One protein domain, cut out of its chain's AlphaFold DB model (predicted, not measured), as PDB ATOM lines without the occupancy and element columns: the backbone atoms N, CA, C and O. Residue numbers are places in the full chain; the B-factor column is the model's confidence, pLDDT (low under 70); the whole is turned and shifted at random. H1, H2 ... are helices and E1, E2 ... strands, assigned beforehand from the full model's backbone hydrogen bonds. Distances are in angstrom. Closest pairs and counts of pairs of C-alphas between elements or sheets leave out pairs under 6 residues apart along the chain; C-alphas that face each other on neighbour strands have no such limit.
ATOM      1  N   VAL A  62     101.546 -59.984  48.896       70.38
ATOM      2  CA  VAL A  62     102.320 -58.831  48.431       70.38
ATOM      3  C   VAL A  62     103.118 -59.258  47.217       70.38
ATOM      4  O   VAL A  62     103.842 -60.249  47.260       70.38
ATOM      5  N   ARG A  63     102.993 -58.496  46.131       72.44
ATOM      6  CA  ARG A  63     103.835 -58.663  44.952       72.44
ATOM      7  C   ARG A  63     105.083 -57.808  45.108       72.44
ATOM      8  O   ARG A  63     104.987 -56.585  45.223       72.44
ATOM      9  N   ASP A  64     106.247 -58.437  45.096       70.62
ATOM     10  CA  ASP A  64     107.513 -57.714  45.115       70.62
ATOM     11  C   ASP A  64     107.861 -57.119  43.731       70.62
ATOM     12  O   ASP A  64     107.165 -57.315  42.729       70.62
ATOM     13  N   LYS A  65     108.978 -56.385  43.656       70.88
ATOM     14  CA  LYS A  65     109.459 -55.780  42.400       70.88
ATOM     15  C   LYS A  65     109.919 -56.811  41.358       70.88
ATOM     16  O   LYS A  65     110.008 -56.458  40.186       70.88
ATOM     17  N   SER A  66     110.217 -58.048  41.768       73.00
ATOM     18  CA  SER A  66     110.567 -59.166  40.879       73.00
ATOM     19  C   SER A  66     109.331 -59.860  40.295       73.00
ATOM     20  O   SER A  66     109.436 -60.613  39.331       73.00
ATOM     21  N   GLY A  67     108.145 -59.557  40.835       73.62
ATOM     22  CA  GLY A  67     106.876 -60.151  40.443       73.62
ATOM     23  C   GLY A  67     106.498 -61.393  41.247       73.62
ATOM     24  O   GLY A  67     105.478 -62.003  40.926       73.62
ATOM     25  N   THR A  68     107.268 -61.736  42.279       66.88
ATOM     26  CA  THR A  68     106.994 -62.861  43.177       66.88
ATOM     27  C   THR A  68     105.942 -62.459  44.209       66.88
ATOM     28  O   THR A  68     105.939 -61.324  44.691       66.88
ATOM     29  N   TYR A  69     105.039 -63.383  44.539       74.00
ATOM     30  CA  TYR A  69     104.022 -63.191  45.571       74.00
ATOM     31  C   TYR A  69     104.503 -63.774  46.900       74.00
ATOM     32  O   TYR A  69     104.831 -64.959  46.974       74.00
ATOM     33  N   THR A  70     104.513 -62.961  47.953       70.62
ATOM     34  CA  THR A  70     104.790 -63.396  49.326       70.62
ATOM     35  C   THR A  70     103.558 -63.231  50.196       70.62
ATOM     36  O   THR A  70     102.836 -62.242  50.080       70.62
ATOM     37  N   VAL A  71     103.342 -64.184  51.096       74.38
ATOM     38  CA  VAL A  71     102.306 -64.100  52.129       74.38
ATOM     39  C   VAL A  71     102.693 -63.009  53.129       74.38
ATOM     40  O   VAL A  71     103.808 -63.033  53.648       74.38
ATOM     41  N   LEU A  72     101.790 -62.057  53.386       69.19
ATOM     42  CA  LEU A  72     101.945 -61.101  54.485       69.19
ATOM     43  C   LEU A  72     102.060 -61.859  55.816       69.19
ATOM     44  O   LEU A  72     101.229 -62.732  56.067       69.19
ATOM     45  N   PRO A  73     103.065 -61.546  56.654       73.38
ATOM     46  CA  PRO A  73     103.177 -62.113  57.995       73.38
ATOM     47  C   PRO A  73     101.898 -61.926  58.819       73.38
ATOM     48  O   PRO A  73     101.243 -60.889  58.713       73.38
ATOM     49  N   ASP A  74     101.589 -62.894  59.685       68.62
ATOM     50  CA  ASP A  74     100.365 -62.897  60.502       68.62
ATOM     51  C   ASP A  74     100.283 -61.713  61.486       68.62
ATOM     52  O   ASP A  74      99.192 -61.326  61.888       68.62
ATOM     53  N   GLU A  75     101.411 -61.073  61.817       68.62
ATOM     54  CA  GLU A  75     101.467 -59.817  62.590       68.62
ATOM     55  C   GLU A  75     100.648 -58.689  61.937       68.62
ATOM     56  O   GLU A  75     100.102 -57.823  62.613       68.62
ATOM     57  N   TYR A  76     100.485 -58.731  60.614       66.94
ATOM     58  CA  TYR A  76      99.659 -57.785  59.870       66.94
ATOM     59  C   TYR A  76      98.189 -58.225  59.767       66.94
ATOM     60  O   TYR A  76      97.415 -57.586  59.059       66.94
ATOM     61  N   SER A  77      97.776 -59.302  60.447       65.88
ATOM     62  CA  SER A  77      96.374 -59.740  60.469       65.88
ATOM     63  C   SER A  77      95.470 -58.696  61.118       65.88
ATOM     64  O   SER A  77      94.367 -58.474  60.631       65.88
ATOM     65  N   GLU A  78      95.950 -58.002  62.153       64.25
ATOM     66  CA  GLU A  78      95.221 -56.904  62.806       64.25
ATOM     67  C   GLU A  78      95.017 -55.705  61.866       64.25
ATOM     68  O   GLU A  78      94.042 -54.970  61.999       64.25
ATOM     69  N   LEU A  79      95.878 -55.530  60.851       65.94
ATOM     70  CA  LEU A  79      95.679 -54.488  59.840       65.94
ATOM     71  C   LEU A  79      94.428 -54.723  58.996       65.94
ATOM     72  O   LEU A  79      93.961 -53.765  58.388       65.94
ATOM     73  N   LYS A  80      93.891 -55.951  58.928       64.00
ATOM     74  CA  LYS A  80      92.645 -56.212  58.196       64.00
ATOM     75  C   LYS A  80      91.520 -55.351  58.759       64.00
ATOM     76  O   LYS A  80      90.889 -54.640  57.987       64.00
ATOM     77  N   ASP A  81      91.342 -55.346  60.077       66.50
ATOM     78  CA  ASP A  81      90.258 -54.615  60.735       66.50
ATOM     79  C   ASP A  81      90.363 -53.104  60.483       66.50
ATOM     80  O   ASP A  81      89.383 -52.483  60.075       66.50
ATOM     81  N   TYR A  82      91.574 -52.543  60.582       65.62
ATOM     82  CA  TYR A  82      91.839 -51.136  60.253       65.62
ATOM     83  C   TYR A  82      91.637 -50.815  58.768       65.62
ATOM     84  O   TYR A  82      91.136 -49.749  58.430       65.62
ATOM     85  N   LEU A  83      91.993 -51.716  57.848       65.31
ATOM     86  CA  LEU A  83      91.810 -51.500  56.406       65.31
ATOM     87  C   LEU A  83      90.325 -51.486  55.998       65.31
ATOM     88  O   LEU A  83      89.985 -50.970  54.928       65.31
ATOM     89  N   PHE A  84      89.456 -52.065  56.832       65.06
ATOM     90  CA  PHE A  84      88.004 -52.039  56.670       65.06
ATOM     91  C   PHE A  84      87.334 -50.838  57.355       65.06
ATOM     92  O   PHE A  84      86.131 -50.640  57.162       65.06
ATOM     93  N   GLU A  85      88.078 -50.000  58.089       78.19
ATOM     94  CA  GLU A  85      87.570 -48.708  58.553       78.19
ATOM     95  C   GLU A  85      87.286 -47.795  57.347       78.19
ATOM     96  O   GLU A  85      88.010 -47.783  56.346       78.19
ATOM     97  N   ALA A  86      86.166 -47.066  57.397       67.88
ATOM     98  CA  ALA A  86      85.633 -46.360  56.231       67.88
ATOM     99  C   ALA A  86      86.610 -45.310  55.675       67.88
ATOM    100  O   ALA A  86      86.735 -45.154  54.462       67.88
ATOM    101  N   ASP A  87      87.322 -44.610  56.550       76.38
ATOM    102  CA  ASP A  87      88.337 -43.615  56.218       76.38
ATOM    103  C   ASP A  87      89.620 -44.245  55.653       76.38
ATOM    104  O   ASP A  87      90.112 -43.789  54.617       76.38
ATOM    105  N   ALA A  88      90.115 -45.330  56.251       77.69
ATOM    106  CA  ALA A  88      91.266 -46.077  55.744       77.69
ATOM    107  C   ALA A  88      90.997 -46.667  54.350       77.69
ATOM    108  O   ALA A  88      91.845 -46.583  53.453       77.69
ATOM    109  N   HIS A  89      89.793 -47.201  54.134       76.38
ATOM    110  CA  HIS A  89      89.376 -47.731  52.841       76.38
ATOM    111  C   HIS A  89      89.298 -46.639  51.764       76.38
ATOM    112  O   HIS A  89      89.785 -46.831  50.644       76.38
ATOM    113  N   ILE A  90      88.707 -45.482  52.091       79.12
ATOM    114  CA  ILE A  90      88.628 -44.330  51.179       79.12
ATOM    115  C   ILE A  90      90.035 -43.848  50.822       79.12
ATOM    116  O   ILE A  90      90.353 -43.734  49.637       79.12
ATOM    117  N   PHE A  91      90.899 -43.658  51.823       86.94
ATOM    118  CA  PHE A  91      92.288 -43.264  51.606       86.94
ATOM    119  C   PHE A  91      93.018 -44.248  50.684       86.94
ATOM    120  O   PHE A  91      93.646 -43.834  49.710       86.94
ATOM    121  N   PHE A  92      92.910 -45.554  50.944       84.50
ATOM    122  CA  PHE A  92      93.575 -46.572  50.132       84.50
ATOM    123  C   PHE A  92      93.088 -46.551  48.678       84.50
ATOM    124  O   PHE A  92      93.894 -46.602  47.744       84.50
ATOM    125  N   LYS A  93      91.771 -46.428  48.473       81.69
ATOM    126  CA  LYS A  93      91.166 -46.341  47.140       81.69
ATOM    127  C   LYS A  93      91.667 -45.116  46.374       81.69
ATOM    128  O   LYS A  93      92.042 -45.241  45.205       81.69
ATOM    129  N   GLU A  94      91.704 -43.955  47.020       86.12
ATOM    130  CA  GLU A  94      92.208 -42.717  46.421       86.12
ATOM    131  C   GLU A  94      93.709 -42.800  46.122       86.12
ATOM    132  O   GLU A  94      94.141 -42.461  45.019       86.12
ATOM    133  N   PHE A  95      94.502 -43.340  47.050       90.69
ATOM    134  CA  PHE A  95      95.940 -43.532  46.882       90.69
ATOM    135  C   PHE A  95      96.265 -44.456  45.701       90.69
ATOM    136  O   PHE A  95      97.108 -44.125  44.863       90.69
ATOM    137  N   MET A  96      95.580 -45.596  45.585       84.12
ATOM    138  CA  MET A  96      95.786 -46.530  44.473       84.12
ATOM    139  C   MET A  96      95.359 -45.933  43.126       84.12
ATOM    140  O   MET A  96      96.020 -46.181  42.113       84.12
ATOM    141  N   GLY A  97      94.306 -45.110  43.119       85.12
ATOM    142  CA  GLY A  97      93.840 -44.378  41.939       85.12
ATOM    143  C   GLY A  97      94.722 -43.189  41.532       85.12
ATOM    144  O   GLY A  97      94.662 -42.749  40.383       85.12
ATOM    145  N   ALA A  98      95.560 -42.669  42.434       90.00
ATOM    146  CA  ALA A  98      96.383 -41.492  42.181       90.00
ATOM    147  C   ALA A  98      97.520 -41.753  41.176       90.00
ATOM    148  O   ALA A  98      98.009 -42.869  41.006       90.00
ATOM    149  N   SER A  99      98.011 -40.695  40.520       92.25
ATOM    150  CA  SER A  99      99.183 -40.800  39.635       92.25
ATOM    151  C   SER A  99     100.442 -41.242  40.402       92.25
ATOM    152  O   SER A  99     100.561 -40.989  41.600       92.25
ATOM    153  N   LYS A 100     101.442 -41.799  39.702       89.31
ATOM    154  CA  LYS A 100     102.727 -42.197  40.312       89.31
ATOM    155  C   LYS A 100     103.376 -41.066  41.125       89.31
ATOM    156  O   LYS A 100     103.782 -41.314  42.253       89.31
ATOM    157  N   LYS A 101     103.409 -39.844  40.576       91.38
ATOM    158  CA  LYS A 101     103.964 -38.656  41.246       91.38
ATOM    159  C   LYS A 101     103.234 -38.355  42.562       91.38
ATOM    160  O   LYS A 101     103.870 -38.198  43.592       91.38
ATOM    161  N   HIS A 102     101.902 -38.355  42.532       88.44
ATOM    162  CA  HIS A 102     101.085 -38.121  43.726       88.44
ATOM    163  C   HIS A 102     101.283 -39.217  44.783       88.44
ATOM    164  O   HIS A 102     101.443 -38.905  45.956       88.44
ATOM    165  N   ARG A 103     101.363 -40.495  44.383       92.31
ATOM    166  CA  ARG A 103     101.676 -41.586  45.324       92.31
ATOM    167  C   ARG A 103     103.038 -41.400  45.992       92.31
ATOM    168  O   ARG A 103     103.163 -41.629  47.189       92.31
ATOM    169  N   GLU A 104     104.054 -40.986  45.237       89.88
ATOM    170  CA  GLU A 104     105.388 -40.691  45.780       89.88
ATOM    171  C   GLU A 104     105.351 -39.530  46.785       89.88
ATOM    172  O   GLU A 104     105.940 -39.636  47.861       89.88
ATOM    173  N   GLU A 105     104.620 -38.457  46.482       91.75
ATOM    174  CA  GLU A 105     104.427 -37.322  47.392       91.75
ATOM    175  C   GLU A 105     103.713 -37.735  48.686       91.75
ATOM    176  O   GLU A 105     104.188 -37.400  49.772       91.75
ATOM    177  N   THR A 106     102.643 -38.533  48.601       92.19
ATOM    178  CA  THR A 106     101.952 -39.072  49.782       92.19
ATOM    179  C   THR A 106     102.881 -39.932  50.639       92.19
ATOM    180  O   THR A 106     102.919 -39.765  51.855       92.19
ATOM    181  N   ILE A 107     103.682 -40.816  50.030       90.94
ATOM    182  CA  ILE A 107     104.657 -41.640  50.765       90.94
ATOM    183  C   ILE A 107     105.685 -40.757  51.483       90.94
ATOM    184  O   ILE A 107     106.028 -41.018  52.639       90.94
ATOM    185  N   ASN A 108     106.181 -39.711  50.819       90.56
ATOM    186  CA  ASN A 108     107.136 -38.780  51.419       90.56
ATOM    187  C   ASN A 108     106.513 -38.005  52.587       90.56
ATOM    188  O   ASN A 108     107.159 -37.832  53.620       90.56
ATOM    189  N   PHE A 109     105.252 -37.592  52.457       91.62
ATOM    190  CA  PHE A 109     104.512 -36.926  53.525       91.62
ATOM    191  C   PHE A 109     104.306 -37.835  54.746       91.62
ATOM    192  O   PHE A 109     104.597 -37.428  55.869       91.62
ATOM    193  N   LEU A 110     103.890 -39.088  54.536       88.81
ATOM    194  CA  LEU A 110     103.755 -40.066  55.622       88.81
ATOM    195  C   LEU A 110     105.092 -40.305  56.330       88.81
ATOM    196  O   LEU A 110     105.150 -40.320  57.558       88.81
ATOM    197  N   ARG A 111     106.188 -40.428  55.570       86.88
ATOM    198  CA  ARG A 111     107.534 -40.564  56.142       86.88
ATOM    199  C   ARG A 111     107.894 -39.374  57.030       86.88
ATOM    200  O   ARG A 111     108.395 -39.578  58.130       86.88
ATOM    201  N   PHE A 112     107.597 -38.158  56.580       89.44
ATOM    202  CA  PHE A 112     107.834 -36.940  57.351       89.44
ATOM    203  C   PHE A 112     107.052 -36.912  58.672       89.44
ATOM    204  O   PHE A 112     107.618 -36.554  59.706       89.44
ATOM    205  N   ILE A 113     105.773 -37.307  58.664       87.50
ATOM    206  CA  ILE A 113     104.968 -37.400  59.893       87.50
ATOM    207  C   ILE A 113     105.605 -38.396  60.863       87.50
ATOM    208  O   ILE A 113     105.873 -38.044  62.010       87.50
ATOM    209  N   LEU A 114     105.921 -39.603  60.390       82.50
ATOM    210  CA  LEU A 114     106.506 -40.656  61.223       82.50
ATOM    211  C   LEU A 114     107.870 -40.252  61.802       82.50
ATOM    212  O   LEU A 114     108.187 -40.581  62.944       82.50
ATOM    213  N   GLU A 115     108.687 -39.518  61.046       85.56
ATOM    214  CA  GLU A 115     109.946 -38.958  61.545       85.56
ATOM    215  C   GLU A 115     109.717 -37.900  62.631       85.56
ATOM    216  O   GLU A 115     110.435 -37.880  63.632       85.56
ATOM    217  N   LYS A 116     108.701 -37.043  62.484       84.38
ATOM    218  CA  LYS A 116     108.334 -36.074  63.527       84.38
ATOM    219  C   LYS A 116     107.795 -36.745  64.788       84.38
ATOM    220  O   LYS A 116     108.107 -36.289  65.886       84.38
ATOM    221  N   GLU A 117     107.030 -37.822  64.654       81.94
ATOM    222  CA  GLU A 117     106.505 -38.583  65.791       81.94
ATOM    223  C   GLU A 117     107.593 -39.359  66.531       81.94
ATOM    224  O   GLU A 117     107.634 -39.322  67.758       81.94
ATOM    225  N   LYS A 118     108.545 -39.973  65.817       76.25
ATOM    226  CA  LYS A 118     109.713 -40.620  66.445       76.25
ATOM    227  C   LYS A 118     110.566 -39.647  67.262       76.25
ATOM    228  O   LYS A 118     111.188 -40.052  68.238       76.25
ATOM    229  N   ASN A 119     110.585 -38.373  66.872       69.00
ATOM    230  CA  ASN A 119     111.305 -37.311  67.574       69.00
ATOM    231  C   ASN A 119     110.451 -36.575  68.631       69.00
ATOM    232  O   ASN A 119     110.954 -35.653  69.279       69.00
ATOM    233  N   ARG A 120     109.185 -36.966  68.860       62.81
ATOM    234  CA  ARG A 120     108.368 -36.425  69.961       62.81
ATOM    235  C   ARG A 120     108.787 -37.057  71.288       62.81
ATOM    236  O   ARG A 120     108.666 -38.261  71.488       62.81
TER     237      ARG A 120
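What this domain is: This is residues 62 to 120 of the 127 residues of the protein "HTH cro/C1-type domain-containing protein" of Bacillus thermozeamaize (UniProt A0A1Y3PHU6). An open chain of parts with few contacts: a small turned-back loop, residues 62 to 71 with strand E1, leads through two short helices, H1 and H2, to two longer helices, H3 and H4, that make an open V. The V closes where H3 ends and H4 begins, and H1 and H2 form an arm from the other end of H3 towards the loop. The printed part has 59 residues, with one named strand and four named helices in the order E1, H1, H2, H3, H4, and is mostly helix. It is loose, with a radius of gyration of the C-alphas of 14.0 A and spans of 33 by 27 by 25 A.

How they stand to each other: E1, residues 69 to 71, pairs with no named strand, but residues 62 to 63 pair with its residues 69 to 70, antiparallel. H1, residues 74 to 77, is apart from E1. H2, residues 79 to 83, and H1 meet only through their link. H3, residues 86 to 97, is close to H2 but not clearly touching, the closest C-alphas being those of Leu 83 and His 89, 5.7 A apart. H4, residues 100 to 118, is close to H3 but not clearly touching; the closest C-alphas, of Phe 95 and Arg 103, are 6.3 A apart. H3 and H4 run opposite ways at a steep tilt of 45 degrees. H4 is apart from E1, H1 and H2. In H2, H3 and H4 every O i to N i+4 pair is within hydrogen-bond range; H1 is too short for such a pair, and its one O i to N i+3 pair is within range.

Where its parts are: E1 begins at C-alpha 69 (104.022, -63.191, 45.571). H3 is 16.6 A long from C-alpha 86 (85.633, -46.360, 56.231). H4 is 27.1 A long and ends at C-alpha 118 (109.713, -40.620, 66.445). E1, H1 and H2 measure 6.8 A, 5.1 A and 6.0 A.

The domain as a whole: The C-alphas farthest apart, of Gly 67 and Arg 120, are 37.9 A apart. The printed part has no cut, and its four links are tight. Mean pLDDT of the printed part is 78.4; residues 68, 72, 74 to 84, 86 and 119 to 120 are under 70.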